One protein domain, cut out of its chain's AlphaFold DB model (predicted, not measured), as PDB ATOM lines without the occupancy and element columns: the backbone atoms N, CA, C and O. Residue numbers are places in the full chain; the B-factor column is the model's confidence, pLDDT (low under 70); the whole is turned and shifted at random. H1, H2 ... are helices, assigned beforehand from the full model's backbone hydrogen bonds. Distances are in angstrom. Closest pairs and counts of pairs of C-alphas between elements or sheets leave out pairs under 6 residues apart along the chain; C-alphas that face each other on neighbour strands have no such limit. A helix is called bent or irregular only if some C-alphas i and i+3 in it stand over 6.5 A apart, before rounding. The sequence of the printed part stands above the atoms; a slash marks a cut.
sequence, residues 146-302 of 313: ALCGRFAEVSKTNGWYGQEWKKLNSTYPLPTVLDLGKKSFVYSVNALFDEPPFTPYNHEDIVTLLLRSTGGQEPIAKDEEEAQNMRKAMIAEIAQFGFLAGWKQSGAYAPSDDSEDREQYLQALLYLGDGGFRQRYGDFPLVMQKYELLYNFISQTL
ATOM      1  N   ALA A 146     -60.584  43.390 139.181       97.31
ATOM      2  CA  ALA A 146     -59.203  43.284 139.658       97.31
ATOM      3  C   ALA A 146     -58.179  43.285 138.507       97.31
ATOM      4  O   ALA A 146     -57.133  43.926 138.606       97.31
ATOM      5  N   LEU A 147     -58.489  42.604 137.396       98.00
ATOM      6  CA  LEU A 147     -57.661  42.627 136.188       98.00
ATOM      7  C   LEU A 147     -57.626  44.035 135.583       98.00
ATOM      8  O   LEU A 147     -56.548  44.547 135.289       98.00
ATOM      9  N   CYS A 148     -58.795  44.669 135.447       97.88
ATOM     10  CA  CYS A 148     -58.909  46.039 134.953       97.88
ATOM     11  C   CYS A 148     -58.126  47.031 135.828       97.88
ATOM     12  O   CYS A 148     -57.455  47.906 135.290       97.88
ATOM     13  N   GLY A 149     -58.162  46.866 137.155       98.12
ATOM     14  CA  GLY A 149     -57.393  47.676 138.102       98.12
ATOM     15  C   GLY A 149     -55.885  47.556 137.881       98.12
ATOM     16  O   GLY A 149     -55.228  48.563 137.639       98.12
ATOM     17  N   ARG A 150     -55.360  46.323 137.850       98.44
ATOM     18  CA  ARG A 150     -53.930  46.055 137.601       98.44
ATOM     19  C   ARG A 150     -53.457  46.582 136.247       98.44
ATOM     20  O   ARG A 150     -52.345  47.083 136.136       98.44
ATOM     21  N   PHE A 151     -54.295  46.470 135.216       98.62
ATOM     22  CA  PHE A 151     -54.014  47.043 133.900       98.62
ATOM     23  C   PHE A 151     -53.919  48.574 133.975       98.62
ATOM     24  O   PHE A 151     -52.965  49.170 133.476       98.62
ATOM     25  N   ALA A 152     -54.895  49.215 134.627       98.19
ATOM     26  CA  ALA A 152     -54.951  50.664 134.744       98.19
ATOM     27  C   ALA A 152     -53.753  51.224 135.529       98.19
ATOM     28  O   ALA A 152     -53.187  52.237 135.121       98.19
ATOM     29  N   GLU A 153     -53.345  50.564 136.617       98.38
ATOM     30  CA  GLU A 153     -52.256  50.975 137.518       98.38
ATOM     31  C   GLU A 153     -50.924  51.246 136.810       98.38
ATOM     32  O   GLU A 153     -50.218  52.169 137.224       98.38
ATOM     33  N   VAL A 154     -50.621  50.526 135.721       98.19
ATOM     34  CA  VAL A 154     -49.382  50.694 134.940       98.19
ATOM     35  C   VAL A 154     -49.193  52.141 134.467       98.19
ATOM     36  O   VAL A 154     -48.079  52.655 134.504       98.19
ATOM     37  N   SER A 155     -50.276  52.830 134.083       97.94
ATOM     38  CA  SER A 155     -50.216  54.231 133.615       97.94
ATOM     39  C   SER A 155     -50.933  55.215 134.538       97.94
ATOM     40  O   SER A 155     -50.591  56.398 134.583       97.94
ATOM     41  N   LYS A 156     -51.927  54.748 135.301       96.69
ATOM     42  CA  LYS A 156     -52.739  55.589 136.187       96.69
ATOM     43  C   LYS A 156     -51.944  56.115 137.374       96.69
ATOM     44  O   LYS A 156     -52.158  57.260 137.758       96.69
ATOM     45  N   THR A 157     -51.023  55.321 137.924       94.69
ATOM     46  CA  THR A 157     -50.217  55.700 139.099       94.69
ATOM     47  C   THR A 157     -49.410  56.977 138.855       94.69
ATOM     48  O   THR A 157     -49.287  57.808 139.748       94.69
ATOM     49  N   ASN A 158     -48.940  57.179 137.621       93.94
ATOM     50  CA  ASN A 158     -48.199  58.373 137.215       93.94
ATOM     51  C   ASN A 158     -49.085  59.468 136.586       93.94
ATOM     52  O   ASN A 158     -48.574  60.483 136.116       93.94
ATOM     53  N   GLY A 159     -50.409  59.278 136.551       95.56
ATOM     54  CA  GLY A 159     -51.358  60.264 136.032       95.56
ATOM     55  C   GLY A 159     -51.265  60.522 134.524       95.56
ATOM     56  O   GLY A 159     -51.565  61.631 134.088       95.56
ATOM     57  N   TRP A 160     -50.841  59.539 133.723       97.62
ATOM     58  CA  TRP A 160     -50.583  59.741 132.288       97.62
ATOM     59  C   TRP A 160     -51.832  59.740 131.397       97.62
ATOM     60  O   TRP A 160     -51.789  60.291 130.299       97.62
ATOM     61  N   TYR A 161     -52.950  59.171 131.855       98.06
ATOM     62  CA  TYR A 161     -54.208  59.205 131.100       98.06
ATOM     63  C   TYR A 161     -54.721  60.637 130.906       98.06
ATOM     64  O   TYR A 161     -54.613  61.485 131.798       98.06
ATOM     65  N   GLY A 162     -55.276  60.896 129.722       97.44
ATOM     66  CA  GLY A 162     -55.878  62.170 129.333       97.44
ATOM     67  C   GLY A 162     -54.907  63.353 129.265       97.44
ATOM     68  O   GLY A 162     -55.352  64.492 129.130       97.44
ATOM     69  N   GLN A 163     -53.594  63.128 129.383       97.50
ATOM     70  CA  GLN A 163     -52.604  64.198 129.284       97.50
ATOM     71  C   GLN A 163     -52.293  64.529 127.823       97.50
ATOM     72  O   GLN A 163     -52.194  63.648 126.972       97.50
ATOM     73  N   GLU A 164     -52.069  65.810 127.544       96.00
ATOM     74  CA  GLU A 164     -51.474  66.238 126.277       96.00
ATOM     75  C   GLU A 164     -50.059  65.684 126.141       96.00
ATOM     76  O   GLU A 164     -49.256  65.787 127.078       96.00
ATOM     77  N   TRP A 165     -49.698  65.227 124.939       96.81
ATOM     78  CA  TRP A 165     -48.313  64.844 124.651       96.81
ATOM     79  C   TRP A 165     -47.347  65.993 124.939       96.81
ATOM     80  O   TRP A 165     -46.274  65.790 125.499       96.81
ATOM     81  N   LYS A 166     -47.763  67.237 124.667       95.56
ATOM     82  CA  LYS A 166     -46.967  68.437 124.959       95.56
ATOM     83  C   LYS A 166     -46.635  68.571 126.444       95.56
ATOM     84  O   LYS A 166     -45.530  68.981 126.792       95.56
ATOM     85  N   LYS A 167     -47.584  68.231 127.318       95.62
ATOM     86  CA  LYS A 167     -47.385  68.286 128.765       95.62
ATOM     87  C   LYS A 167     -46.465  67.162 129.228       95.62
ATOM     88  O   LYS A 167     -45.546  67.428 129.998       95.62
ATOM     89  N   LEU A 168     -46.657  65.943 128.722       95.69
ATOM     90  CA  LEU A 168     -45.790  64.802 129.040       95.69
ATOM     91  C   LEU A 168     -44.337  65.034 128.589       95.69
ATOM     92  O   LEU A 168     -43.415  64.710 129.338       95.69
ATOM     93  N   ASN A 169     -44.139  65.724 127.459       95.44
ATOM     94  CA  ASN A 169     -42.821  66.088 126.929       95.44
ATOM     95  C   ASN A 169     -41.957  66.933 127.877       95.44
ATOM     96  O   ASN A 169     -40.739  66.958 127.749       95.44
ATOM     97  N   SER A 170     -42.570  67.634 128.837       91.94
ATOM     98  CA  SER A 170     -41.820  68.410 129.834       91.94
ATOM     99  C   SER A 170     -40.983  67.539 130.775       91.94
ATOM    100  O   SER A 170     -40.027  68.029 131.367       91.94
ATOM    101  N   THR A 171     -41.357  66.266 130.929       92.25
ATOM    102  CA  THR A 171     -40.714  65.315 131.847       92.25
ATOM    103  C   THR A 171     -40.102  64.133 131.098       92.25
ATOM    104  O   THR A 171     -39.046  63.644 131.483       92.25
ATOM    105  N   TYR A 172     -40.741  63.696 130.014       92.88
ATOM    106  CA  TYR A 172     -40.362  62.527 129.227       92.88
ATOM    107  C   TYR A 172     -40.275  62.941 127.761       92.88
ATOM    108  O   TYR A 172     -41.315  63.276 127.211       92.88
ATOM    109  N   PRO A 173     -39.096  62.969 127.120       94.94
ATOM    110  CA  PRO A 173     -38.967  63.457 125.748       94.94
ATOM    111  C   PRO A 173     -39.865  62.712 124.742       94.94
ATOM    112  O   PRO A 173     -39.869  61.483 124.694       94.94
ATOM    113  N   LEU A 174     -40.592  63.487 123.932       96.75
ATOM    114  CA  LEU A 174     -41.499  63.092 122.844       96.75
ATOM    115  C   LEU A 174     -41.262  63.953 121.579       96.75
ATOM    116  O   LEU A 174     -42.211  64.548 121.049       96.75
ATOM    117  N   PRO A 175     -40.003  64.147 121.140       96.38
ATOM    118  CA  PRO A 175     -39.692  65.092 120.071       96.38
ATOM    119  C   PRO A 175     -40.412  64.750 118.763       96.38
ATOM    120  O   PRO A 175     -40.980  65.642 118.135       96.38
ATOM    121  N   THR A 176     -40.468  63.472 118.386       96.75
ATOM    122  CA  THR A 176     -41.045  63.036 117.110       96.75
ATOM    123  C   THR A 176     -42.557  63.225 117.096       96.75
ATOM    124  O   THR A 176     -43.099  63.809 116.156       96.75
ATOM    125  N   VAL A 177     -43.249  62.800 118.158       96.56
ATOM    126  CA  VAL A 177     -44.703  62.964 118.308       96.56
ATOM    127  C   VAL A 177     -45.090  64.442 118.259       96.56
ATOM    128  O   VAL A 177     -46.062  64.803 117.592       96.56
ATOM    129  N   LEU A 178     -44.332  65.317 118.927       96.06
ATOM    130  CA  LEU A 178     -44.633  66.747 118.930       96.06
ATOM    131  C   LEU A 178     -44.300  67.437 117.613       96.06
ATOM    132  O   LEU A 178     -45.072  68.288 117.172       96.06
ATOM    133  N   ASP A 179     -43.165  67.124 117.002       95.12
ATOM    134  CA  ASP A 179     -42.747  67.787 115.770       95.12
ATOM    135  C   ASP A 179     -43.634  67.402 114.591       95.12
ATOM    136  O   ASP A 179     -44.002  68.271 113.799       95.12
ATOM    137  N   LEU A 180     -44.066  66.142 114.518       92.75
ATOM    138  CA  LEU A 180     -45.041  65.698 113.529       92.75
ATOM    139  C   LEU A 180     -46.437  66.272 113.799       92.75
ATOM    140  O   LEU A 180     -47.048  66.835 112.887       92.75
ATOM    141  N   GLY A 181     -46.895  66.258 115.053       90.19
ATOM    142  CA  GLY A 181     -48.197  66.819 115.424       90.19
ATOM    143  C   GLY A 181     -48.339  68.321 115.131       90.19
ATOM    144  O   GLY A 181     -49.440  68.788 114.844       90.19
ATOM    145  N   LYS A 182     -47.237  69.090 115.138       90.56
ATOM    146  CA  LYS A 182     -47.227  70.510 114.723       90.56
ATOM    147  C   LYS A 182     -47.488  70.699 113.228       90.56
ATOM    148  O   LYS A 182     -47.979  71.757 112.842       90.56
ATOM    149  N   LYS A 183     -47.127  69.723 112.386       88.38
ATOM    150  CA  LYS A 183     -47.277  69.823 110.925       88.38
ATOM    151  C   LYS A 183     -48.730  69.648 110.503       88.38
ATOM    152  O   LYS A 183     -49.203  70.364 109.629       88.38
ATOM    153  N   SER A 184     -49.428  68.689 111.107       86.62
ATOM    154  CA  SER A 184     -50.855  68.444 110.888       86.62
ATOM    155  C   SER A 184     -51.385  67.438 111.909       86.62
ATOM    156  O   SER A 184     -50.655  66.554 112.350       86.62
ATOM    157  N   PHE A 185     -52.683  67.510 112.211       83.88
ATOM    158  CA  PHE A 185     -53.365  66.553 113.088       83.88
ATOM    159  C   PHE A 185     -53.370  65.115 112.537       83.88
ATOM    160  O   PHE A 185     -53.587  64.175 113.300       83.88
ATOM    161  N   VAL A 186     -53.137  64.934 111.229       86.56
ATOM    162  CA  VAL A 186     -53.063  63.603 110.601       86.56
ATOM    163  C   VAL A 186     -51.764  62.875 110.948       86.56
ATOM    164  O   VAL A 186     -51.775  61.652 111.063       86.56
ATOM    165  N   TYR A 187     -50.666  63.606 111.188       91.19
ATOM    166  CA  TYR A 187     -49.387  63.029 111.608       91.19
ATOM    167  C   TYR A 187     -49.405  62.773 113.112       91.19
ATOM    168  O   TYR A 187     -48.789  63.482 113.909       91.19
ATOM    169  N   SER A 188     -50.185  61.779 113.510       92.12
ATOM    170  CA  SER A 188     -50.413  61.464 114.911       92.12
ATOM    171  C   SER A 188     -50.158  59.998 115.209       92.12
ATOM    172  O   SER A 188     -50.129  59.142 114.327       92.12
ATOM    173  N   VAL A 189     -50.040  59.704 116.497       93.75
ATOM    174  CA  VAL A 189     -49.879  58.345 117.025       93.75
ATOM    175  C   VAL A 189     -51.086  57.436 116.753       93.75
ATOM    176  O   VAL A 189     -51.001  56.231 116.946       93.75
ATOM    177  N   ASN A 190     -52.201  57.988 116.263       92.88
ATOM    178  CA  ASN A 190     -53.361  57.212 115.820       92.88
ATOM    179  C   ASN A 190     -53.258  56.771 114.350       92.88
ATOM    180  O   ASN A 190     -54.110  56.020 113.889       92.88
ATOM    181  N   ALA A 191     -52.247  57.245 113.616       91.94
ATOM    182  CA  ALA A 191     -52.016  56.916 112.211       91.94
ATOM    183  C   ALA A 191     -50.813  55.981 112.013       91.94
ATOM    184  O   ALA A 191     -50.324  55.845 110.903       91.94
ATOM    185  N   LEU A 192     -50.285  55.352 113.071       92.19
ATOM    186  CA  LEU A 192     -49.031  54.590 112.992       92.19
ATOM    187  C   LEU A 192     -49.074  53.453 111.962       92.19
ATOM    188  O   LEU A 192     -48.066  53.213 111.300       92.19
ATOM    189  N   PHE A 193     -50.223  52.797 111.803       89.62
ATOM    190  CA  PHE A 193     -50.438  51.699 110.865       89.62
ATOM    191  C   PHE A 193     -51.798  51.867 110.175       89.62
ATOM    192  O   PHE A 193     -52.731  52.365 110.800       89.62
ATOM    193  N   ASP A 194     -51.907  51.438 108.917       82.38
ATOM    194  CA  ASP A 194     -53.162  51.374 108.150       82.38
ATOM    195  C   ASP A 194     -53.598  49.921 107.992       82.38
ATOM    196  O   ASP A 194     -53.722  49.346 106.917       82.38
ATOM    197  N   GLU A 195     -53.767  49.287 109.136       75.44
ATOM    198  CA  GLU A 195     -54.313  47.949 109.239       75.44
ATOM    199  C   GLU A 195     -55.140  47.897 110.519       75.44
ATOM    200  O   GLU A 195     -54.894  48.658 111.466       75.44
ATOM    201  N   PRO A 196     -56.143  47.012 110.589       72.50
ATOM    202  CA  PRO A 196     -56.827  46.790 111.843       72.50
ATOM    203  C   PRO A 196     -55.814  46.493 112.973       72.50
ATOM    204  O   PRO A 196     -54.736  45.959 112.743       72.50
ATOM    205  N   PRO A 197     -56.136  46.847 114.218       65.94
ATOM    206  CA  PRO A 197     -57.432  47.347 114.653       65.94
ATOM    207  C   PRO A 197     -57.576  48.876 114.614       65.94
ATOM    208  O   PRO A 197     -58.669  49.380 114.867       65.94
ATOM    209  N   PHE A 198     -56.493  49.610 114.351       76.19
ATOM    210  CA  PHE A 198     -56.486  51.067 114.378       76.19
ATOM    211  C   PHE A 198     -56.525  51.560 112.946       76.19
ATOM    212  O   PHE A 198     -55.519  51.552 112.255       76.19
ATOM    213  N   THR A 199     -57.705  51.960 112.487       69.25
ATOM    214  CA  THR A 199     -57.836  52.534 111.152       69.25
ATOM    215  C   THR A 199     -57.655  54.050 111.239       69.25
ATOM    216  O   THR A 199     -58.450  54.706 111.923       69.25
ATOM    217  N   PRO A 200     -56.631  54.627 110.585       74.88
ATOM    218  CA  PRO A 200     -56.429  56.070 110.546       74.88
ATOM    219  C   PRO A 200     -57.633  56.775 109.910       74.88
ATOM    220  O   PRO A 200     -58.321  56.205 109.066       74.88
ATOM    221  N   TYR A 201     -57.860  58.049 110.253       66.50
ATOM    222  CA  TYR A 201     -58.985  58.840 109.720       66.50
ATOM    223  C   TYR A 201     -59.039  58.879 108.179       66.50
ATOM    224  O   TYR A 201     -60.125  58.918 107.608       66.50
ATOM    225  N   ASN A 202     -57.878  58.827 107.519       71.19
ATOM    226  CA  ASN A 202     -57.759  58.848 106.060       71.19
ATOM    227  C   ASN A 202     -57.475  57.475 105.432       71.19
ATOM    228  O   ASN A 202     -57.280  57.435 104.223       71.19
ATOM    229  N   HIS A 203     -57.444  56.381 106.207       77.88
ATOM    230  CA  HIS A 203     -56.967  55.074 105.722       77.88
ATOM    231  C   HIS A 203     -55.570  55.167 105.078       77.88
ATOM    232  O   HIS A 203     -55.326  54.646 103.998       77.88
ATOM    233  N   GLU A 204     -54.683  55.948 105.699       86.38
ATOM    234  CA  GLU A 204     -53.287  56.095 105.290       86.38
ATOM    235  C   GLU A 204     -52.432  56.022 106.552       86.38
ATOM    236  O   GLU A 204     -52.695  56.721 107.539       86.38
ATOM    237  N   ASP A 205     -51.418  55.167 106.525       91.19
ATOM    238  CA  ASP A 205     -50.491  55.011 107.632       91.19
ATOM    239  C   ASP A 205     -49.454  56.146 107.643       91.19
ATOM    240  O   ASP A 205     -49.252  56.860 106.658       91.19
ATOM    241  N   ILE A 206     -48.739  56.287 108.756       93.12
ATOM    242  CA  ILE A 206     -47.797  57.383 108.954       93.12
ATOM    243  C   ILE A 206     -46.649  57.360 107.939       93.12
ATOM    244  O   ILE A 206     -46.205  58.421 107.532       93.12
ATOM    245  N   VAL A 207     -46.190  56.196 107.478       94.50
ATOM    246  CA  VAL A 207     -45.129  56.093 106.462       94.50
ATOM    247  C   VAL A 207     -45.634  56.625 105.127       94.50
ATOM    248  O   VAL A 207     -44.989  57.495 104.544       94.50
ATOM    249  N   THR A 208     -46.827  56.203 104.705       92.88
ATOM    250  CA  THR A 208     -47.487  56.730 103.502       92.88
ATOM    251  C   THR A 208     -47.680  58.247 103.590       92.88
ATOM    252  O   THR A 208     -47.345  58.980 102.656       92.88
ATOM    253  N   LEU A 209     -48.149  58.745 104.739       91.69
ATOM    254  CA  LEU A 209     -48.338  60.178 104.974       91.69
ATOM    255  C   LEU A 209     -47.017  60.961 104.904       91.69
ATOM    256  O   LEU A 209     -46.985  62.052 104.340       91.69
ATOM    257  N   LEU A 210     -45.931  60.431 105.471       93.75
ATOM    258  CA  LEU A 210     -44.630  61.109 105.524       93.75
ATOM    259  C   LEU A 210     -43.943  61.199 104.153       93.75
ATOM    260  O   LEU A 210     -43.215  62.164 103.914       93.75
ATOM    261  N   LEU A 211     -44.189  60.232 103.265       94.25
ATOM    262  CA  LEU A 211     -43.638  60.170 101.903       94.25
ATOM    263  C   LEU A 211     -44.437  60.981 100.876       94.25
ATOM    264  O   LEU A 211     -44.000  61.183  99.741       94.25
ATOM    265  N   ARG A 212     -45.628  61.447 101.248       89.19
ATOM    266  CA  ARG A 212     -46.520  62.155 100.338       89.19
ATOM    267  C   ARG A 212     -46.050  63.592 100.098       89.19
ATOM    268  O   ARG A 212     -45.936  64.386 101.027       89.19
ATOM    269  N   SER A 213     -45.929  63.977  98.826       82.50
ATOM    270  CA  SER A 213     -45.872  65.391  98.439       82.50
ATOM    271  C   SER A 213     -47.292  65.955  98.335       82.50
ATOM    272  O   SER A 213     -48.147  65.409  97.631       82.50
ATOM    273  N   THR A 214     -47.572  67.044  99.053       72.06
ATOM    274  CA  THR A 214     -48.882  67.713  99.022       72.06
ATOM    275  C   THR A 214     -48.706  69.177  98.642       72.06
ATOM    276  O   THR A 214     -47.938  69.897  99.271       72.06
ATOM    277  N   GLY A 215     -49.422  69.633  97.609       67.81
ATOM    278  CA  GLY A 215     -49.482  71.056  97.250       67.81
ATOM    279  C   GLY A 215     -48.135  71.698  96.889       67.81
ATOM    280  O   GLY A 215     -47.956  72.886  97.134       67.81
ATOM    281  N   GLY A 216     -47.187  70.927  96.343       70.19
ATOM    282  CA  GLY A 216     -45.848  71.412  95.987       70.19
ATOM    283  C   GLY A 216     -44.866  71.512  97.161       70.19
ATOM    284  O   GLY A 216     -43.785  72.065  96.987       70.19
ATOM    285  N   GLN A 217     -45.222  70.996  98.341       79.31
ATOM    286  CA  GLN A 217     -44.279  70.817  99.444       79.31
ATOM    287  C   GLN A 217     -43.527  69.491  99.298       79.31
ATOM    288  O   GLN A 217     -44.111  68.473  98.907       79.31
ATOM    289  N   GLU A 218     -42.239  69.515  99.633       85.50
ATOM    290  CA  GLU A 218     -41.419  68.308  99.735       85.50
ATOM    291  C   GLU A 218     -41.995  67.349 100.794       85.50
ATOM    292  O   GLU A 218     -42.539  67.817 101.806       85.50
ATOM    293  N   PRO A 219     -41.881  66.024 100.585       91.38
ATOM    294  CA  PRO A 219     -42.186  65.026 101.603       91.38
ATOM    295  C   PRO A 219     -41.481  65.309 102.934       91.38
ATOM    296  O   PRO A 219     -40.405  65.908 102.988       91.38
ATOM    297  N   ILE A 220     -42.086  64.865 104.038       93.00
ATOM    298  CA  ILE A 220     -41.479  65.019 105.365       93.00
ATOM    299  C   ILE A 220     -40.297  64.065 105.532       93.00
ATOM    300  O   ILE A 220     -39.293  64.457 106.125       93.00
ATOM    301  N   ALA A 221     -40.449  62.833 105.050       94.69
ATOM    302  CA  ALA A 221     -39.396  61.834 104.999       94.69
ATOM    303  C   ALA A 221     -38.848  61.748 103.574       94.69
ATOM    304  O   ALA A 221     -39.616  61.762 102.613       94.69
ATOM    305  N   LYS A 222     -37.528  61.648 103.438       93.94
ATOM    306  CA  LYS A 222     -36.843  61.565 102.140       93.94
ATOM    307  C   LYS A 222     -37.069  60.224 101.457       93.94
ATOM    308  O   LYS A 222     -37.116  60.157 100.232       93.94
ATOM    309  N   ASP A 223     -37.174  59.170 102.254       95.56
ATOM    310  CA  ASP A 223     -37.332  57.794 101.816       95.56
ATOM    311  C   ASP A 223     -38.087  56.970 102.868       95.56
ATOM    312  O   ASP A 223     -38.446  57.445 103.953       95.56
ATOM    313  N   GLU A 224     -38.404  55.729 102.498       95.69
ATOM    314  CA  GLU A 224     -39.168  54.823 103.346       95.69
ATOM    315  C   GLU A 224     -38.415  54.470 104.635       95.69
ATOM    316  O   GLU A 224     -39.040  54.342 105.685       95.69
ATOM    317  N   GLU A 225     -37.084  54.375 104.598       97.19
ATOM    318  CA  GLU A 225     -36.276  54.082 105.784       97.19
ATOM    319  C   GLU A 225     -36.411  55.200 106.828       97.19
ATOM    320  O   GLU A 225     -36.682  54.933 108.004       97.19
ATOM    321  N   GLU A 226     -36.304  56.462 106.409       97.06
ATOM    322  CA  GLU A 226     -36.508  57.616 107.282       97.06
ATOM    323  C   GLU A 226     -37.938  57.644 107.843       97.06
ATOM    324  O   GLU A 226     -38.134  57.865 109.042       97.06
ATOM    325  N   ALA A 227     -38.943  57.347 107.017       96.81
ATOM    326  CA  ALA A 227     -40.337  57.291 107.445       96.81
ATOM    327  C   ALA A 227     -40.593  56.176 108.482       96.81
ATOM    328  O   ALA A 227     -41.269  56.401 109.493       96.81
ATOM    329  N   GLN A 228     -40.024  54.984 108.280       96.62
ATOM    330  CA  GLN A 228     -40.120  53.861 109.220       96.62
ATOM    331  C   GLN A 228     -39.385  54.165 110.532       96.62
ATOM    332  O   GLN A 228     -39.884  53.843 111.613       96.62
ATOM    333  N   ASN A 229     -38.239  54.850 110.463       97.44
ATOM    334  CA  ASN A 229     -37.518  55.321 111.644       97.44
ATOM    335  C   ASN A 229     -38.356  56.324 112.455       97.44
ATOM    336  O   ASN A 229     -38.442  56.192 113.679       97.44
ATOM    337  N   MET A 230     -39.044  57.264 111.795       97.69
ATOM    338  CA  MET A 230     -39.977  58.179 112.467       97.69
ATOM    339  C   MET A 230     -41.157  57.432 113.104       97.69
ATOM    340  O   MET A 230     -41.479  57.686 114.265       97.69
ATOM    341  N   ARG A 231     -41.769  56.464 112.403       96.69
ATOM    342  CA  ARG A 231     -42.827  55.602 112.970       96.69
ATOM    343  C   ARG A 231     -42.338  54.890 114.233       96.69
ATOM    344  O   ARG A 231     -43.016  54.925 115.260       96.69
ATOM    345  N   LYS A 232     -41.161  54.261 114.177       96.69
ATOM    346  CA  LYS A 232     -40.566  53.543 115.314       96.69
ATOM    347  C   LYS A 232     -40.291  54.479 116.492       96.69
ATOM    348  O   LYS A 232     -40.565  54.104 117.631       96.69
ATOM    349  N   ALA A 233     -39.810  55.693 116.224       97.88
ATOM    350  CA  ALA A 233     -39.600  56.710 117.247       97.88
ATOM    351  C   ALA A 233     -40.920  57.127 117.914       97.88
ATOM    352  O   ALA A 233     -41.000  57.119 119.139       97.88
ATOM    353  N   MET A 234     -41.984  57.384 117.142       97.56
ATOM    354  CA  MET A 234     -43.308  57.692 117.701       97.56
ATOM    355  C   MET A 234     -43.852  56.562 118.583       97.56
ATOM    356  O   MET A 234     -44.398  56.835 119.652       97.56
ATOM    357  N   ILE A 235     -43.699  55.300 118.156       97.00
ATOM    358  CA  ILE A 235     -44.103  54.137 118.959       97.00
ATOM    359  C   ILE A 235     -43.328  54.126 120.276       97.00
ATOM    360  O   ILE A 235     -43.945  54.059 121.335       97.00
ATOM    361  N   ALA A 236     -41.997  54.227 120.232       97.88
ATOM    362  CA  ALA A 236     -41.163  54.211 121.433       97.88
ATOM    363  C   ALA A 236     -41.521  55.350 122.405       97.88
ATOM    364  O   ALA A 236     -41.622  55.135 123.613       97.88
ATOM    365  N   GLU A 237     -41.774  56.540 121.860       98.19
ATOM    366  CA  GLU A 237     -42.150  57.738 122.603       98.19
ATOM    367  C   GLU A 237     -43.461  57.565 123.383       98.19
ATOM    368  O   GLU A 237     -43.517  57.944 124.549       98.19
ATOM    369  N   ILE A 238     -44.508  56.952 122.822       97.94
ATOM    370  CA  ILE A 238     -45.748  56.704 123.587       97.94
ATOM    371  C   ILE A 238     -45.696  55.424 124.427       97.94
ATOM    372  O   ILE A 238     -46.320  55.342 125.491       97.94
ATOM    373  N   ALA A 239     -44.935  54.425 123.981       98.06
ATOM    374  CA  ALA A 239     -44.847  53.128 124.633       98.06
ATOM    375  C   ALA A 239     -44.145  53.206 125.995       98.06
ATOM    376  O   ALA A 239     -44.423  52.387 126.875       98.06
ATOM    377  N   GLN A 240     -43.317  54.234 126.226       97.38
ATOM    378  CA  GLN A 240     -42.737  54.514 127.545       97.38
ATOM    379  C   GLN A 240     -43.791  54.797 128.630       97.38
ATOM    380  O   GLN A 240     -43.485  54.680 129.811       97.38
ATOM    381  N   PHE A 241     -45.030  55.130 128.247       98.12
ATOM    382  CA  PHE A 241     -46.169  55.298 129.159       98.12
ATOM    383  C   PHE A 241     -47.103  54.081 129.189       98.12
ATOM    384  O   PHE A 241     -48.130  54.101 129.869       98.12
ATOM    385  N   GLY A 242     -46.775  53.025 128.438       98.12
ATOM    386  CA  GLY A 242     -47.613  51.841 128.270       98.12
ATOM    387  C   GLY A 242     -48.810  52.052 127.340       98.12
ATOM    388  O   GLY A 242     -49.832  51.400 127.546       98.12
ATOM    389  N   PHE A 243     -48.734  52.950 126.353       98.31
ATOM    390  CA  PHE A 243     -49.816  53.189 125.387       98.31
ATOM    391  C   PHE A 243     -49.477  52.647 123.996       98.31
ATOM    392  O   PHE A 243     -48.321  52.676 123.584       98.31
ATOM    393  N   LEU A 244     -50.499  52.168 123.277       96.62
ATOM    394  CA  LEU A 244     -50.385  51.721 121.879       96.62
ATOM    395  C   LEU A 244     -50.774  52.812 120.873       96.62
ATOM    396  O   LEU A 244     -50.295  52.803 119.742       96.62
ATOM    397  N   ALA A 245     -51.659  53.718 121.287       94.75
ATOM    398  CA  ALA A 245     -52.197  54.820 120.503       94.75
ATOM    399  C   ALA A 245     -52.559  55.992 121.438       94.75
ATOM    400  O   ALA A 245     -52.417  55.900 122.659       94.75
ATOM    401  N   GLY A 246     -53.000  57.111 120.867       95.00
ATOM    402  CA  GLY A 246     -53.523  58.252 121.615       95.00
ATOM    403  C   GLY A 246     -55.030  58.181 121.830       95.00
ATOM    404  O   GLY A 246     -55.671  57.151 121.619       95.00
ATOM    405  N   TRP A 247     -55.611  59.304 122.244       94.50
ATOM    406  CA  TRP A 247     -57.054  59.433 122.410       94.50
ATOM    407  C   TRP A 247     -57.784  59.287 121.069       94.50
ATOM    408  O   TRP A 247     -57.433  59.917 120.071       94.50
ATOM    409  N   LYS A 248     -58.855  58.493 121.029       89.31
ATOM    410  CA  LYS A 248     -59.590  58.175 119.793       89.31
ATOM    411  C   LYS A 248     -60.202  59.390 119.094       89.31
ATOM    412  O   LYS A 248     -60.439  59.339 117.893       89.31
ATOM    413  N   GLN A 249     -60.505  60.460 119.836       88.12
ATOM    414  CA  GLN A 249     -61.063  61.691 119.259       88.12
ATOM    415  C   GLN A 249     -59.974  62.651 118.770       88.12
ATOM    416  O   GLN A 249     -60.258  63.524 117.953       88.12
ATOM    417  N   SER A 250     -58.742  62.513 119.264       88.19
ATOM    418  CA  SER A 250     -57.613  63.344 118.862       88.19
ATOM    419  C   SER A 250     -56.288  62.674 119.207       88.19
ATOM    420  O   SER A 250     -56.006  62.390 120.369       88.19
ATOM    421  N   GLY A 251     -55.414  62.525 118.213       87.81
ATOM    422  CA  GLY A 251     -54.067  61.991 118.417       87.81
ATOM    423  C   GLY A 251     -53.111  62.929 119.169       87.81
ATOM    424  O   GLY A 251     -51.946  62.581 119.323       87.81
ATOM    425  N   ALA A 252     -53.569  64.100 119.636       91.62
ATOM    426  CA  ALA A 252     -52.772  65.059 120.412       91.62
ATOM    427  C   ALA A 252     -52.686  64.737 121.921       91.62
ATOM    428  O   ALA A 252     -51.917  65.370 122.652       91.62
ATOM    429  N   TYR A 253     -53.470  63.761 122.382       95.69
ATOM    430  CA  TYR A 253     -53.573  63.367 123.784       95.69
ATOM    431  C   TYR A 253     -53.256  61.882 123.951       95.69
ATOM    432  O   TYR A 253     -53.528  61.077 123.055       95.69
ATOM    433  N   ALA A 254     -52.749  61.520 125.128       97.44
ATOM    434  CA  ALA A 254     -52.784  60.150 125.628       97.44
ATOM    435  C   ALA A 254     -54.232  59.634 125.712       97.44
ATOM    436  O   ALA A 254     -55.151  60.457 125.780       97.44
ATOM    437  N   PRO A 255     -54.460  58.304 125.741       97.75
ATOM    438  CA  PRO A 255     -55.801  57.744 125.903       97.75
ATOM    439  C   PRO A 255     -56.563  58.423 127.045       97.75
ATOM    440  O   PRO A 255     -55.979  58.699 128.098       97.75
ATOM    441  N   SER A 256     -57.854  58.717 126.846       97.38
ATOM    442  CA  SER A 256     -58.631  59.522 127.806       97.38
ATOM    443  C   SER A 256     -58.700  58.891 129.192       97.38
ATOM    444  O   SER A 256     -58.696  59.596 130.200       97.38
ATOM    445  N   ASP A 257     -58.773  57.565 129.234       97.75
ATOM    446  CA  ASP A 257     -58.967  56.763 130.432       97.75
ATOM    447  C   ASP A 257     -58.502  55.314 130.207       97.75
ATOM    448  O   ASP A 257     -58.154  54.906 129.095       97.75
ATOM    449  N   ASP A 258     -58.514  54.522 131.281       97.25
ATOM    450  CA  ASP A 258     -58.114  53.115 131.251       97.25
ATOM    451  C   ASP A 258     -59.070  52.220 130.451       97.25
ATOM    452  O   ASP A 258     -58.673  51.140 130.015       97.25
ATOM    453  N   SER A 259     -60.327  52.629 130.260       96.06
ATOM    454  CA  SER A 259     -61.280  51.841 129.485       96.06
ATOM    455  C   SER A 259     -60.997  51.948 127.995       96.06
ATOM    456  O   SER A 259     -61.119  50.945 127.292       96.06
ATOM    457  N   GLU A 260     -60.658  53.139 127.511       95.62
ATOM    458  CA  GLU A 260     -60.267  53.346 126.123       95.62
ATOM    459  C   GLU A 260     -58.956  52.629 125.801       95.62
ATOM    460  O   GLU A 260     -58.910  51.850 124.852       95.62
ATOM    461  N   ASP A 261     -57.930  52.821 126.626       97.81
ATOM    462  CA  ASP A 261     -56.638  52.158 126.453       97.81
ATOM    463  C   ASP A 261     -56.773  50.628 126.478       97.81
ATOM    464  O   ASP A 261     -56.289  49.928 125.592       97.81
ATOM    465  N   ARG A 262     -57.542  50.078 127.423       97.56
ATOM    466  CA  ARG A 262     -57.818  48.636 127.454       97.56
ATOM    467  C   ARG A 262     -58.491  48.143 126.177       97.56
ATOM    468  O   ARG A 262     -58.134  47.074 125.690       97.56
ATOM    469  N   GLU A 263     -59.451  48.887 125.630       95.00
ATOM    470  CA  GLU A 263     -60.101  48.511 124.370       95.00
ATOM    471  C   GLU A 263     -59.101  48.511 123.207       95.00
ATOM    472  O   GLU A 263     -59.116  47.566 122.421       95.00
ATOM    473  N   GLN A 264     -58.183  49.484 123.149       95.25
ATOM    474  CA  GLN A 264     -57.096  49.523 122.163       95.25
ATOM    475  C   GLN A 264     -56.176  48.293 122.274       95.25
ATOM    476  O   GLN A 264     -55.840  47.668 121.268       95.25
ATOM    477  N   TYR A 265     -55.819  47.877 123.490       97.44
ATOM    478  CA  TYR A 265     -55.041  46.651 123.694       97.44
ATOM    479  C   TYR A 265     -55.781  45.391 123.247       97.44
ATOM    480  O   TYR A 265     -55.187  44.543 122.585       97.44
ATOM    481  N   LEU A 266     -57.063  45.244 123.600       95.94
ATOM    482  CA  LEU A 266     -57.858  44.073 123.208       95.94
ATOM    483  C   LEU A 266     -57.982  43.967 121.691       95.94
ATOM    484  O   LEU A 266     -57.818  42.890 121.121       95.94
ATOM    485  N   GLN A 267     -58.222  45.104 121.052       92.94
ATOM    486  CA  GLN A 267     -58.200  45.282 119.613       92.94
ATOM    487  C   GLN A 267     -56.887  44.789 118.990       92.94
ATOM    488  O   GLN A 267     -56.911  43.940 118.096       92.94
ATOM    489  N   ALA A 268     -55.745  45.271 119.486       94.38
ATOM    490  CA  ALA A 268     -54.435  44.932 118.930       94.38
ATOM    491  C   ALA A 268     -54.093  43.458 119.158       94.38
ATOM    492  O   ALA A 268     -53.664  42.770 118.236       94.38
ATOM    493  N   LEU A 269     -54.355  42.954 120.362       95.12
ATOM    494  CA  LEU A 269     -54.113  41.570 120.747       95.12
ATOM    495  C   LEU A 269     -54.901  40.575 119.886       95.12
ATOM    496  O   LEU A 269     -54.337  39.605 119.386       95.12
ATOM    497  N   LEU A 270     -56.206  40.808 119.715       92.81
ATOM    498  CA  LEU A 270     -57.088  39.908 118.967       92.81
ATOM    499  C   LEU A 270     -56.845  39.986 117.458       92.81
ATOM    500  O   LEU A 270     -57.072  39.005 116.751       92.81
ATOM    501  N   TYR A 271     -56.372  41.121 116.948       91.56
ATOM    502  CA  TYR A 271     -56.007  41.213 115.542       91.56
ATOM    503  C   TYR A 271     -54.638  40.588 115.257       91.56
ATOM    504  O   TYR A 271     -54.555  39.697 114.416       91.56
ATOM    505  N   LEU A 272     -53.587  41.021 115.959       92.94
ATOM    506  CA  LEU A 272     -52.199  40.643 115.663       92.94
ATOM    507  C   LEU A 272     -51.854  39.213 116.102       92.94
ATOM    508  O   LEU A 272     -51.009  38.567 115.476       92.94
ATOM    509  N   GLY A 273     -52.499  38.726 117.166       93.94
ATOM    510  CA  GLY A 273     -52.084  37.515 117.873       93.94
ATOM    511  C   GLY A 273     -50.828  37.737 118.715       93.94
ATOM    512  O   GLY A 273     -50.241  38.818 118.724       93.94
ATOM    513  N   ASP A 274     -50.413  36.702 119.440       96.19
ATOM    514  CA  ASP A 274     -49.232  36.707 120.308       96.19
ATOM    515  C   ASP A 274     -47.956  37.061 119.533       96.19
ATOM    516  O   ASP A 274     -47.242  37.997 119.897       96.19
ATOM    517  N   GLY A 275     -47.724  36.380 118.407       95.62
ATOM    518  CA  GLY A 275     -46.529  36.587 117.592       95.62
ATOM    519  C   GLY A 275     -46.452  38.003 117.025       95.62
ATOM    520  O   GLY A 275     -45.429  38.669 117.176       95.62
ATOM    521  N   GLY A 276     -47.554  38.495 116.449       94.75
ATOM    522  CA  GLY A 276     -47.594  39.832 115.853       94.75
ATOM    523  C   GLY A 276     -47.496  40.940 116.899       94.75
ATOM    524  O   GLY A 276     -46.766  41.913 116.715       94.75
ATOM    525  N   PHE A 277     -48.168  40.785 118.044       96.31
ATOM    526  CA  PHE A 277     -48.091  41.780 119.110       96.31
ATOM    527  C   PHE A 277     -46.664  41.893 119.658       96.31
ATOM    528  O   PHE A 277     -46.151  43.003 119.789       96.31
ATOM    529  N   ARG A 278     -45.995  40.763 119.929       96.94
ATOM    530  CA  ARG A 278     -44.604  40.761 120.409       96.94
ATOM    531  C   ARG A 278     -43.625  41.268 119.357       96.94
ATOM    532  O   ARG A 278     -42.719  42.011 119.709       96.94
ATOM    533  N   GLN A 279     -43.820  40.936 118.082       94.94
ATOM    534  CA  GLN A 279     -42.996  41.477 116.997       94.94
ATOM    535  C   GLN A 279     -43.087  43.009 116.924       94.94
ATOM    536  O   GLN A 279     -42.093  43.669 116.640       94.94
ATOM    537  N   ARG A 280     -44.264  43.583 117.199       93.75
ATOM    538  CA  ARG A 280     -44.484  45.033 117.126       93.75
ATOM    539  C   ARG A 280     -44.104  45.791 118.391       93.75
ATOM    540  O   ARG A 280     -43.590  46.902 118.301       93.75
ATOM    541  N   TYR A 281     -44.407  45.224 119.554       96.19
ATOM    542  CA  TYR A 281     -44.357  45.935 120.831       96.19
ATOM    543  C   TYR A 281     -43.491  45.254 121.901       96.19
ATOM    544  O   TYR A 281     -43.403  45.756 123.020       96.19
ATOM    545  N   GLY A 282     -42.849  44.127 121.574       97.12
ATOM    546  CA  GLY A 282     -42.105  43.282 122.514       97.12
ATOM    547  C   GLY A 282     -40.969  43.989 123.250       97.12
ATOM    548  O   GLY A 282     -40.668  43.632 124.387       97.12
ATOM    549  N   ASP A 283     -40.402  45.028 122.642       97.38
ATOM    550  CA  ASP A 283     -39.283  45.791 123.197       97.38
ATOM    551  C   ASP A 283     -39.712  46.846 124.235       97.38
ATOM    552  O   ASP A 283     -38.858  47.504 124.828       97.38
ATOM    553  N   PHE A 284     -41.017  47.032 124.475       98.12
ATOM    554  CA  PHE A 284     -41.533  48.100 125.336       98.12
ATOM    555  C   PHE A 284     -42.077  47.555 126.670       98.12
ATOM    556  O   PHE A 284     -43.192  47.027 126.714       98.12
ATOM    557  N   PRO A 285     -41.354  47.720 127.799       98.25
ATOM    558  CA  PRO A 285     -41.673  47.025 129.048       98.25
ATOM    559  C   PRO A 285     -43.066  47.317 129.613       98.25
ATOM    560  O   PRO A 285     -43.766  46.389 130.015       98.25
ATOM    561  N   LEU A 286     -43.501  48.583 129.628       98.50
ATOM    562  CA  LEU A 286     -44.822  48.937 130.167       98.50
ATOM    563  C   LEU A 286     -45.962  48.462 129.264       98.50
ATOM    564  O   LEU A 286     -47.029  48.096 129.758       98.50
ATOM    565  N   VAL A 287     -45.726  48.427 127.949       98.75
ATOM    566  CA  VAL A 287     -46.685  47.855 127.003       98.75
ATOM    567  C   VAL A 287     -46.810  46.356 127.225       98.75
ATOM    568  O   VAL A 287     -47.917  45.839 127.381       98.75
ATOM    569  N   MET A 288     -45.676  45.664 127.337       98.69
ATOM    570  CA  MET A 288     -45.660  44.230 127.587       98.69
ATOM    571  C   MET A 288     -46.262  43.870 128.946       98.69
ATOM    572  O   MET A 288     -47.008  42.901 129.039       98.69
ATOM    573  N   GLN A 289     -46.065  44.684 129.982       98.62
ATOM    574  CA  GLN A 289     -46.710  44.473 131.278       98.62
ATOM    575  C   GLN A 289     -48.244  44.459 131.172       98.62
ATOM    576  O   GLN A 289     -48.895  43.570 131.723       98.62
ATOM    577  N   LYS A 290     -48.834  45.420 130.451       98.69
ATOM    578  CA  LYS A 290     -50.284  45.473 130.202       98.69
ATOM    579  C   LYS A 290     -50.766  44.325 129.327       98.69
ATOM    580  O   LYS A 290     -51.788  43.705 129.627       98.69
ATOM    581  N   TYR A 291     -50.018  44.038 128.268       98.62
ATOM    582  CA  TYR A 291     -50.285  42.934 127.362       98.62
ATOM    583  C   TYR A 291     -50.355  41.600 128.115       98.62
ATOM    584  O   TYR A 291     -51.346  40.892 127.976       98.62
ATOM    585  N   GLU A 292     -49.375  41.283 128.969       98.56
ATOM    586  CA  GLU A 292     -49.314  39.991 129.666       98.56
ATOM    587  C   GLU A 292     -50.511  39.787 130.604       98.56
ATOM    588  O   GLU A 292     -51.016  38.672 130.747       98.56
ATOM    589  N   LEU A 293     -51.024  40.855 131.224       98.50
ATOM    590  CA  LEU A 293     -52.236  40.780 132.045       98.50
ATOM    591  C   LEU A 293     -53.440  40.303 131.224       98.50
ATOM    592  O   LEU A 293     -54.161  39.391 131.640       98.50
ATOM    593  N   LEU A 294     -53.652  40.914 130.058       98.50
ATOM    594  CA  LEU A 294     -54.775  40.592 129.182       98.50
ATOM    595  C   LEU A 294     -54.569  39.246 128.484       98.50
ATOM    596  O   LEU A 294     -55.482  38.421 128.483       98.50
ATOM    597  N   TYR A 295     -53.372  38.997 127.953       98.25
ATOM    598  CA  TYR A 295     -53.007  37.755 127.281       98.25
ATOM    599  C   TYR A 295     -53.227  36.545 128.184       98.25
ATOM    600  O   TYR A 295     -53.899  35.600 127.772       98.25
ATOM    601  N   ASN A 296     -52.740  36.580 129.430       97.75
ATOM    602  CA  ASN A 296     -52.908  35.463 130.359       97.75
ATOM    603  C   ASN A 296     -54.385  35.206 130.670       97.75
ATOM    604  O   ASN A 296     -54.833  34.064 130.627       97.75
ATOM    605  N   PHE A 297     -55.180  36.251 130.909       97.88
ATOM    606  CA  PHE A 297     -56.614  36.070 131.131       97.88
ATOM    607  C   PHE A 297     -57.321  35.487 129.897       97.88
ATOM    608  O   PHE A 297     -58.115  34.554 130.012       97.88
ATOM    609  N   ILE A 298     -57.029  36.002 128.705       96.81
ATOM    610  CA  ILE A 298     -57.711  35.596 127.472       96.81
ATOM    611  C   ILE A 298     -57.306  34.178 127.046       96.81
ATOM    612  O   ILE A 298     -58.163  33.367 126.693       96.81
ATOM    613  N   SER A 299     -56.022  33.844 127.119       95.69
ATOM    614  CA  SER A 299     -55.525  32.524 126.725       95.69
ATOM    615  C   SER A 299     -55.803  31.454 127.783       95.69
ATOM    616  O   SER A 299     -56.295  30.382 127.443       95.69
ATOM    617  N   GLN A 300     -55.557  31.733 129.068       95.00
ATOM    618  CA  GLN A 300     -55.626  30.718 130.126       95.00
ATOM    619  C   GLN A 300     -57.021  30.607 130.745       95.00
ATOM    620  O   GLN A 300     -57.497  29.501 130.988       95.00
ATOM    621  N   THR A 301     -57.702  31.735 130.978       94.75
ATOM    622  CA  THR A 301     -59.035  31.733 131.606       94.75
ATOM    623  C   THR A 301     -60.141  31.632 130.567       94.75
ATOM    624  O   THR A 301     -61.060  30.824 130.714       94.75
ATOM    625  N   LEU A 302     -60.068  32.441 129.506       94.62
ATOM    626  CA  LEU A 302     -61.052  32.375 128.430       94.62
ATOM    627  C   LEU A 302     -60.735  31.266 127.430       94.62
ATOM    628  O   LEU A 302     -61.635  30.895 126.697       94.62
TER     629      LEU A 302
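AT A GLANCE: This is residues 146 to 302 of the 313 residues of an uncharacterized protein of Prevotella sp. oral taxon 473 str. F0040 (UniProt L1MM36). The model is an elongated body of two helix groups end to end, with loops filling much of the space between them. At one end H1 and H7 lie side by side, with the first arm of the bent helix H6 set across them; toward the other end H5 has H3 and H4 packed on it, with short H2 next to H3. The printed part has 157 residues with seven named helices, H1 to H7 in chain order, and no named strand: the class is all helix. It is compact, with a radius of gyration of the C-alphas of 15.5 A, and spans 54 by 32 by 25 A.

HOW THE PARTS SIT: H1, residues 146 to 156, touches H7, residues 285 to 301, at a shallow tilt of 10 degrees, opposite ways; the closest C-alphas, of Phe 151 and Lys 290, are 5.5 A apart. H2, residues 165 to 168, only just touches H3, residues 175 to 183, with 3 pairs of C-alphas within 8 A, the closest being Lys 166 and Leu 178 at 6.7 A. H3 touches residues 230 to 237 of H5, residues 224 to 239, at a steep tilt of 68 degrees, only just short of about perpendicular; the closest C-alphas, of Val 177 and Met 234, are 5.5 A apart. H4, residues 206 to 211, makes a helical hairpin with H5, at a shallow tilt of 32 degrees; the C-alphas of Val 207 and Ala 227 come closest, at 5.0 A. H6, residues 258 to 281, was assigned as one helix by its hydrogen bonds but is bent, with C-alphas 271 and 274 9.4 A apart; its arms are H6a, residues 258 to 271, and H6b, residues 274 to 281, at 56 degrees. H6a touches H1 with residues 258 to 262 alone, about perpendicular at 74 degrees; the closest C-alphas, of Ala 152 and Asp 258, are 5.3 A apart. Every O i to N i+4 pair is within hydrogen-bond range in H4, H5, H6a, H6b and H7, against 5 of 7 in H1 and 4 of 5 in H3; H2 is too short for one.

IN THESE COORDINATES: H1 begins at C-alpha 146 (-59.203, 43.284, 139.658). H5 is 22.1 A long and H6a 19.8 A. H7, 23.3 A long with a kink of 25 degrees near residue 294, ends at C-alpha 301 (-59.035, 31.733, 131.606).

THE WHOLE: The C-alphas farthest apart, of Gly 216 and Thr 301, are 54.9 A apart. The printed part has no cut. The links H3 to H4, H4 to H5 and H5 to H6 are long. Residues 197, 199, 201 and 215 have pLDDT under 70.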